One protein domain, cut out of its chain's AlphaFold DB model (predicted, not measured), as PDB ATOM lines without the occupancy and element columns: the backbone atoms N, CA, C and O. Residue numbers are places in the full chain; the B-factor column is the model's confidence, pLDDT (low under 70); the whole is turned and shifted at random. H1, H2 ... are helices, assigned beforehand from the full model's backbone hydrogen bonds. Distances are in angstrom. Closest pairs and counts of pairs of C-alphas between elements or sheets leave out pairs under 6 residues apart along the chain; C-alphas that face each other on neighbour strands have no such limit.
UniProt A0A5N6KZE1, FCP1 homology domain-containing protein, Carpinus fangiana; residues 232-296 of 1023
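Overview. This is residues 232 to 296 of the 1023 residues of the protein "FCP1 homology domain-containing protein" of Carpinus fangiana (UniProt A0A5N6KZE1). Picture a loose T with a loop beyond it: the long helix H1 is an arm whose last turn, residues 250 to 253, meets the side of H3, which stands crosswise to it, while residues 254 to 274 form a loop that holds the short helix H2. Most of the arm, residues 232 to 248, sticks out free and makes much of the length. The printed part has 65 residues with three named helices, in the order H1, H2, H3, and no named strand; its class is all helix. The whole is loose, with a radius of gyration of the C-alphas of 15.1 A, and the C-alphas span 48 by 33 by 18 A.

Along the chain. Find C-alpha 232 at (141.830, 107.098, 86.741); from there H1, residues 232 to 253, runs 31.0 A to C-alpha 253 at (118.650, 122.193, 100.744). Look next at C-alpha 275, at (109.775, 119.201, 92.039), where H3 begins; this helix, residues 275 to 291, runs 23.4 A to C-alpha 291 at (123.360, 136.896, 99.080). Between these two in the chain you will find H2, the four residues 260 to 263.

Arrangement. Begin at the end of H1, where residues 250 to 253 alone touch H3, and there with its residues 281 to 285 alone. The closest C-alphas of the two helices, those of Leu 253 and Ile 282, are 5.0 A apart, and there are 4 pairs of C-alphas within 8 A. The lines of H1 and H3 are about perpendicular, at 82 degrees, and their centres are 19.9 A apart. H2 touches no helix: it is apart from H1 and apart from H3. Along the backbones of H1 and H3, every pair of O of residue i and N of residue i+4 is within hydrogen-bond range; H2 is too short for such a pair, and its 1 pair of O of residue i and N of residue i+3 is not within range.

Size, cuts and confidence. The C-alphas farthest apart are those of Asn 232 and Asp 261, at 48.4 A. Besides residues 232 to 248 of H1, residues 288 to 294 stand free, of which 288 to 291 belong to H3. Without these two stretches the body has 41 residues and spans 29 by 22 by 15 A. The printed part has no cut. The link from H1 to H2, with 6 residues, is short; that from H2 to H3, with 11 residues, is long. Read the B-factor column for the model's confidence: the mean pLDDT of the printed part is 77.7, and residues 260 to 268 and 289 to 296 are under 70.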
ATOM      1  N   ASN A 232     143.151 107.144  87.370       78.62
ATOM      2  CA  ASN A 232     141.830 107.098  86.741       78.62
ATOM      3  C   ASN A 232     140.803 106.350  87.606       78.62
ATOM      4  O   ASN A 232     139.636 106.733  87.634       78.62
ATOM      5  N   ALA A 233     141.219 105.321  88.357       81.88
ATOM      6  CA  ALA A 233     140.367 104.704  89.372       81.88
ATOM      7  C   ALA A 233     140.042 105.687  90.512       81.88
ATOM      8  O   ALA A 233     138.874 105.851  90.850       81.88
ATOM      9  N   ILE A 234     141.048 106.380  91.062       86.69
ATOM     10  CA  ILE A 234     140.859 107.380  92.126       86.69
ATOM     11  C   ILE A 234     139.939 108.512  91.654       86.69
ATOM     12  O   ILE A 234     138.950 108.775  92.323       86.69
ATOM     13  N   MET A 235     140.183 109.108  90.481       85.25
ATOM     14  CA  MET A 235     139.327 110.156  89.907       85.25
ATOM     15  C   MET A 235     137.870 109.704  89.769       85.25
ATOM     16  O   MET A 235     136.971 110.448  90.146       85.25
ATOM     17  N   ARG A 236     137.620 108.470  89.304       82.00
ATOM     18  CA  ARG A 236     136.261 107.907  89.231       82.00
ATOM     19  C   ARG A 236     135.619 107.781  90.612       82.00
ATOM     20  O   ARG A 236     134.472 108.183  90.766       82.00
ATOM     21  N   TYR A 237     136.340 107.282  91.618       88.44
ATOM     22  CA  TYR A 237     135.818 107.225  92.987       88.44
ATOM     23  C   TYR A 237     135.556 108.622  93.566       88.44
ATOM     24  O   TYR A 237     134.494 108.826  94.142       88.44
ATOM     25  N   THR A 238     136.450 109.592  93.349       91.62
ATOM     26  CA  THR A 238     136.274 110.988  93.781       91.62
ATOM     27  C   THR A 238     135.065 111.647  93.111       91.62
ATOM     28  O   THR A 238     134.281 112.301  93.794       91.62
ATOM     29  N   MET A 239     134.860 111.431  91.807       89.50
ATOM     30  CA  MET A 239     133.675 111.908  91.079       89.50
ATOM     31  C   MET A 239     132.385 111.259  91.596       89.50
ATOM     32  O   MET A 239     131.401 111.961  91.811       89.50
ATOM     33  N   ILE A 240     132.389 109.947  91.862       92.62
ATOM     34  CA  ILE A 240     131.231 109.235  92.430       92.62
ATOM     35  C   ILE A 240     130.917 109.741  93.847       92.62
ATOM     36  O   ILE A 240     129.755 110.000  94.149       92.62
ATOM     37  N   SER A 241     131.925 109.944  94.706       90.12
ATOM     38  CA  SER A 241     131.704 110.524  96.036       90.12
ATOM     39  C   SER A 241     131.234 111.977  95.966       90.12
ATOM     40  O   SER A 241     130.346 112.353  96.721       90.12
ATOM     41  N   GLY A 242     131.768 112.780  95.038       93.12
ATOM     42  CA  GLY A 242     131.331 114.160  94.820       93.12
ATOM     43  C   GLY A 242     129.874 114.236  94.364       93.12
ATOM     44  O   GLY A 242     129.101 115.009  94.919       93.12
ATOM     45  N   ALA A 243     129.466 113.370  93.431       91.81
ATOM     46  CA  ALA A 243     128.074 113.245  93.007       91.81
ATOM     47  C   ALA A 243     127.154 112.791  94.155       91.81
ATOM     48  O   ALA A 243     126.069 113.344  94.321       91.81
ATOM     49  N   ALA A 244     127.588 111.838  94.987       90.69
ATOM     50  CA  ALA A 244     126.827 111.410  96.161       90.69
ATOM     51  C   ALA A 244     126.657 112.545  97.191       90.69
ATOM     52  O   ALA A 244     125.546 112.771  97.669       90.69
ATOM     53  N   PHE A 245     127.720 113.304  97.483       89.38
ATOM     54  CA  PHE A 245     127.643 114.489  98.345       89.38
ATOM     55  C   PHE A 245     126.752 115.588  97.753       89.38
ATOM     56  O   PHE A 245     125.975 116.184  98.492       89.38
ATOM     57  N   ALA A 246     126.795 115.821  96.438       85.06
ATOM     58  CA  ALA A 246     125.919 116.782  95.766       85.06
ATOM     59  C   ALA A 246     124.434 116.379  95.850       85.06
ATOM     60  O   ALA A 246     123.586 117.229  96.112       85.06
ATOM     61  N   VAL A 247     124.114 115.086  95.704       88.06
ATOM     62  CA  VAL A 247     122.744 114.569  95.880       88.06
ATOM     63  C   VAL A 247     122.273 114.725  97.329       88.06
ATOM     64  O   VAL A 247     121.157 115.188  97.548       88.06
ATOM     65  N   VAL A 248     123.110 114.405  98.322       89.12
ATOM     66  CA  VAL A 248     122.768 114.616  99.742       89.12
ATOM     67  C   VAL A 248     122.594 116.107 100.056       89.12
ATOM     68  O   VAL A 248     121.620 116.475 100.704       89.12
ATOM     69  N   GLY A 249     123.471 116.975  99.547       82.75
ATOM     70  CA  GLY A 249     123.362 118.428  99.705       82.75
ATOM     71  C   GLY A 249     122.077 118.996  99.098       82.75
ATOM     72  O   GLY A 249     121.378 119.758  99.757       82.75
ATOM     73  N   ALA A 250     121.707 118.569  97.887       83.06
ATOM     74  CA  ALA A 250     120.445 118.957  97.257       83.06
ATOM     75  C   ALA A 250     119.216 118.451  98.034       83.06
ATOM     76  O   ALA A 250     118.241 119.183  98.185       83.06
ATOM     77  N   LEU A 251     119.266 117.224  98.569       86.62
ATOM     78  CA  LEU A 251     118.196 116.668  99.406       86.62
ATOM     79  C   LEU A 251     118.023 117.419 100.733       86.62
ATOM     80  O   LEU A 251     116.890 117.539 101.184       86.62
ATOM     81  N   LEU A 252     119.105 117.931 101.330       85.44
ATOM     82  CA  LEU A 252     119.051 118.788 102.521       85.44
ATOM     83  C   LEU A 252     118.514 120.187 102.176       85.44
ATOM     84  O   LEU A 252     117.561 120.649 102.792       85.44
ATOM     85  N   LEU A 253     119.059 120.840 101.144       84.31
ATOM     86  CA  LEU A 253     118.650 122.193 100.744       84.31
ATOM     87  C   LEU A 253     117.184 122.272 100.277       84.31
ATOM     88  O   LEU A 253     116.535 123.294 100.490       84.31
ATOM     89  N   GLY A 254     116.638 121.206  99.681       82.62
ATOM     90  CA  GLY A 254     115.246 121.150  99.211       82.62
ATOM     91  C   GLY A 254     114.201 120.748 100.261       82.62
ATOM     92  O   GLY A 254     113.008 120.673  99.935       82.62
ATOM     93  N   GLN A 255     114.612 120.502 101.514       84.75
ATOM     94  CA  GLN A 255     113.683 120.276 102.629       84.75
ATOM     95  C   GLN A 255     112.718 121.458 102.802       84.75
ATOM     96  O   GLN A 255     112.932 122.550 102.270       84.75
ATOM     97  N   ASN A 256     111.628 121.233 103.526       85.31
ATOM     98  CA  ASN A 256     110.684 122.287 103.890       85.31
ATOM     99  C   ASN A 256     111.341 123.338 104.816       85.31
ATOM    100  O   ASN A 256     112.444 123.131 105.325       85.31
ATOM    101  N   TRP A 257     110.680 124.477 104.996       81.19
ATOM    102  CA  TRP A 257     110.961 125.457 106.048       81.19
ATOM    103  C   TRP A 257     110.414 124.934 107.381       81.19
ATOM    104  O   TRP A 257     109.327 124.351 107.391       81.19
ATOM    105  N   GLU A 258     111.158 125.109 108.475       71.75
ATOM    106  CA  GLU A 258     110.758 124.603 109.800       71.75
ATOM    107  C   GLU A 258     109.928 125.633 110.588       71.75
ATOM    108  O   GLU A 258     108.963 125.247 111.248       71.75
ATOM    109  N   ASP A 259     110.231 126.931 110.449       76.81
ATOM    110  CA  ASP A 259     109.511 128.033 111.105       76.81
ATOM    111  C   ASP A 259     108.507 128.746 110.174       76.81
ATOM    112  O   ASP A 259     108.792 129.060 109.012       76.81
ATOM    113  N   SER A 260     107.342 129.117 110.723       62.22
ATOM    114  CA  SER A 260     106.285 129.886 110.030       62.22
ATOM    115  C   SER A 260     106.737 131.257 109.521       62.22
ATOM    116  O   SER A 260     106.130 131.834 108.616       62.22
ATOM    117  N   ASP A 261     107.794 131.787 110.127       61.44
ATOM    118  CA  ASP A 261     108.309 133.133 109.898       61.44
ATOM    119  C   ASP A 261     109.430 133.126 108.837       61.44
ATOM    120  O   ASP A 261     109.889 134.182 108.400       61.44
ATOM    121  N   GLU A 262     109.866 131.938 108.398       65.38
ATOM    122  CA  GLU A 262     110.683 131.719 107.195       65.38
ATOM    123  C   GLU A 262     109.805 131.496 105.963       65.38
ATOM    124  O   GLU A 262     110.040 132.107 104.921       65.38
ATOM    125  N   GLU A 263     108.728 130.717 106.095       68.00
ATOM    126  CA  GLU A 263     107.761 130.507 105.008       68.00
ATOM    127  C   GLU A 263     107.074 131.819 104.568       68.00
ATOM    128  O   GLU A 263     106.788 132.006 103.386       68.00
ATOM    129  N   GLN A 264     106.898 132.783 105.480       68.88
ATOM    130  CA  GLN A 264     106.442 134.139 105.133       68.88
ATOM    131  C   GLN A 264     107.503 134.988 104.409       68.88
ATOM    132  O   GLN A 264     107.139 135.848 103.607       68.88
ATOM    133  N   ARG A 265     108.802 134.759 104.657       64.75
ATOM    134  CA  ARG A 265     109.900 135.444 103.947       64.75
ATOM    135  C   ARG A 265     110.074 134.906 102.524       64.75
ATOM    136  O   ARG A 265     110.299 135.693 101.612       64.75
ATOM    137  N   HIS A 266     109.882 133.601 102.325       65.88
ATOM    138  CA  HIS A 266     109.979 132.925 101.024       65.88
ATOM    139  C   HIS A 266     108.609 132.514 100.470       65.88
ATOM    140  O   HIS A 266     108.374 131.360 100.103       65.88
ATOM    141  N   SER A 267     107.698 133.489 100.385       63.41
ATOM    142  CA  SER A 267     106.348 133.311  99.822       63.41
ATOM    143  C   SER A 267     106.328 132.891  98.337       63.41
ATOM    144  O   SER A 267     105.305 132.420  97.840       63.41
ATOM    145  N   ASP A 268     107.462 133.006  97.641       69.31
ATOM    146  CA  ASP A 268     107.719 132.508  96.287       69.31
ATOM    147  C   ASP A 268     108.076 131.006  96.236       69.31
ATOM    148  O   ASP A 268     107.920 130.366  95.193       69.31
ATOM    149  N   ALA A 269     108.516 130.424  97.358       72.31
ATOM    150  CA  ALA A 269     108.933 129.026  97.484       72.31
ATOM    151  C   ALA A 269     108.311 128.313  98.716       72.31
ATOM    152  O   ALA A 269     109.049 127.773  99.551       72.31
ATOM    153  N   PRO A 270     106.966 128.256  98.836       77.56
ATOM    154  CA  PRO A 270     106.273 127.669  99.987       77.56
ATOM    155  C   PRO A 270     106.524 126.162 100.178       77.56
ATOM    156  O   PRO A 270     107.058 125.449  99.313       77.56
ATOM    157  N   ASN A 271     106.109 125.653 101.336       81.12
ATOM    158  CA  ASN A 271     106.217 124.252 101.713       81.12
ATOM    159  C   ASN A 271     105.341 123.353 100.836       81.12
ATOM    160  O   ASN A 271     104.169 123.621 100.574       81.12
ATOM    161  N   GLY A 272     105.913 122.239 100.370       77.88
ATOM    162  CA  GLY A 272     105.193 121.340  99.474       77.88
ATOM    163  C   GLY A 272     106.065 120.324  98.747       77.88
ATOM    164  O   GLY A 272     107.244 120.561  98.457       77.88
ATOM    165  N   PHE A 273     105.439 119.191  98.421       71.62
ATOM    166  CA  PHE A 273     106.033 118.060  97.711       71.62
ATOM    167  C   PHE A 273     105.802 118.180  96.194       71.62
ATOM    168  O   PHE A 273     105.059 117.407  95.591       71.62
ATOM    169  N   SER A 274     106.424 119.180  95.563       81.00
ATOM    170  CA  SER A 274     106.496 119.280  94.099       81.00
ATOM    171  C   SER A 274     107.944 119.535  93.653       81.00
ATOM    172  O   SER A 274     108.665 120.254  94.349       81.00
ATOM    173  N   PRO A 275     108.401 118.991  92.505       79.75
ATOM    174  CA  PRO A 275     109.775 119.201  92.039       79.75
ATOM    175  C   PRO A 275     110.124 120.678  91.805       79.75
ATOM    176  O   PRO A 275     111.259 121.083  92.043       79.75
ATOM    177  N   GLY A 276     109.143 121.487  91.384       81.56
ATOM    178  CA  GLY A 276     109.313 122.927  91.182       81.56
ATOM    179  C   GLY A 276     109.535 123.690  92.489       81.56
ATOM    180  O   GLY A 276     110.482 124.464  92.577       81.56
ATOM    181  N   LEU A 277     108.728 123.427  93.525       82.25
ATOM    182  CA  LEU A 277     108.895 124.064  94.841       82.25
ATOM    183  C   LEU A 277     110.156 123.566  95.560       82.25
ATOM    184  O   LEU A 277     110.856 124.353  96.187       82.25
ATOM    185  N   PHE A 278     110.493 122.281  95.416       84.44
ATOM    186  CA  PHE A 278     111.746 121.709  95.917       84.44
ATOM    187  C   PHE A 278     112.972 122.411  95.308       84.44
ATOM    188  O   PHE A 278     113.868 122.829  96.039       84.44
ATOM    189  N   TYR A 279     112.988 122.624  93.985       82.88
ATOM    190  CA  TYR A 279     114.032 123.415  93.323       82.88
ATOM    191  C   TYR A 279     113.993 124.900  93.729       82.88
ATOM    192  O   TYR A 279     115.046 125.498  93.934       82.88
ATOM    193  N   GLY A 280     112.799 125.476  93.911       83.06
ATOM    194  CA  GLY A 280     112.608 126.834  94.425       83.06
ATOM    195  C   GLY A 280     113.273 127.047  95.787       83.06
ATOM    196  O   GLY A 280     114.060 127.975  95.932       83.06
ATOM    197  N   ARG A 281     113.057 126.139  96.750       86.88
ATOM    198  CA  ARG A 281     113.689 126.202  98.083       86.88
ATOM    199  C   ARG A 281     115.206 125.991  98.038       86.88
ATOM    200  O   ARG A 281     115.926 126.706  98.730       86.88
ATOM    201  N   ILE A 282     115.709 125.099  97.171       83.94
ATOM    202  CA  ILE A 282     117.160 124.982  96.914       83.94
ATOM    203  C   ILE A 282     117.718 126.313  96.398       83.94
ATOM    204  O   ILE A 282     118.735 126.782  96.903       83.94
ATOM    205  N   LYS A 283     117.053 126.938  95.416       82.12
ATOM    206  CA  LYS A 283     117.476 128.229  94.864       82.12
ATOM    207  C   LYS A 283     117.433 129.330  95.928       82.12
ATOM    208  O   LYS A 283     118.404 130.063  96.035       82.12
ATOM    209  N   ALA A 284     116.363 129.418  96.719       81.06
ATOM    210  CA  ALA A 284     116.211 130.410  97.784       81.06
ATOM    211  C   ALA A 284     117.334 130.301  98.828       81.06
ATOM    212  O   ALA A 284     118.035 131.280  99.063       81.06
ATOM    213  N   ARG A 285     117.590 129.100  99.369       82.81
ATOM    214  CA  ARG A 285     118.666 128.882 100.354       82.81
ATOM    215  C   ARG A 285     120.065 129.101  99.778       82.81
ATOM    216  O   ARG A 285     120.931 129.617 100.475       82.81
ATOM    217  N   LEU A 286     120.308 128.756  98.510       76.19
ATOM    218  CA  LEU A 286     121.576 129.096  97.851       76.19
ATOM    219  C   LEU A 286     121.716 130.612  97.647       76.19
ATOM    220  O   LEU A 286     122.789 131.149  97.908       76.19
ATOM    221  N   ASN A 287     120.649 131.309  97.246       72.12
ATOM    222  CA  ASN A 287     120.635 132.771  97.168       72.12
ATOM    223  C   ASN A 287     120.871 133.417  98.540       72.12
ATOM    224  O   ASN A 287     121.608 134.383  98.599       72.12
ATOM    225  N   GLU A 288     120.328 132.884  99.635       70.94
ATOM    226  CA  GLU A 288     120.594 133.394 100.988       70.94
ATOM    227  C   GLU A 288     122.060 133.154 101.404       70.94
ATOM    228  O   GLU A 288     122.745 134.075 101.850       70.94
ATOM    229  N   MET A 289     122.594 131.947 101.168       68.94
ATOM    230  CA  MET A 289     123.996 131.606 101.465       68.94
ATOM    231  C   MET A 289     125.022 132.420 100.659       68.94
ATOM    232  O   MET A 289     126.143 132.617 101.134       68.94
ATOM    233  N   PHE A 290     124.670 132.872  99.452       61.69
ATOM    234  CA  PHE A 290     125.527 133.717  98.612       61.69
ATOM    235  C   PHE A 290     125.123 135.202  98.602       61.69
ATOM    236  O   PHE A 290     125.897 136.021  98.113       61.69
ATOM    237  N   GLY A 291     123.978 135.568  99.186       56.94
ATOM    238  CA  GLY A 291     123.360 136.896  99.080       56.94
ATOM    239  C   GLY A 291     124.228 138.015  99.639       56.94
ATOM    240  O   GLY A 291     124.346 139.073  99.032       56.94
ATOM    241  N   TYR A 292     124.967 137.730 100.715       58.31
ATOM    242  CA  TYR A 292     125.987 138.620 101.284       58.31
ATOM    243  C   TYR A 292     127.085 139.053 100.282       58.31
ATOM    244  O   TYR A 292     127.772 140.046 100.512       58.31
ATOM    245  N   TYR A 293     127.263 138.321  99.178       55.72
ATOM    246  CA  TYR A 293     128.233 138.617  98.121       55.72
ATOM    247  C   TYR A 293     127.611 139.232  96.855       55.72
ATOM    248  O   TYR A 293     128.355 139.607  95.949       55.72
ATOM    249  N   THR A 294     126.277 139.312  96.763       58.09
ATOM    250  CA  THR A 294     125.552 139.760  95.557       58.09
ATOM    251  C   THR A 294     124.562 140.897  95.804       58.09
ATOM    252  O   THR A 294     124.261 141.639  94.876       58.09
ATOM    253  N   GLU A 295     124.039 141.041  97.021       59.34
ATOM    254  CA  GLU A 295     123.126 142.127  97.386       59.34
ATOM    255  C   GLU A 295     123.909 143.373  97.840       59.34
ATOM    256  O   GLU A 295     124.916 143.253  98.548       59.34
ATOM    257  N   PRO A 296     123.477 144.592  97.462       55.09
ATOM    258  CA  PRO A 296     124.135 145.818  97.894       55.09
ATOM    259  C   PRO A 296     123.994 146.026  99.409       55.09
ATOM    260  O   PRO A 296     122.964 145.731 100.009       55.09
TER     261      PRO A 296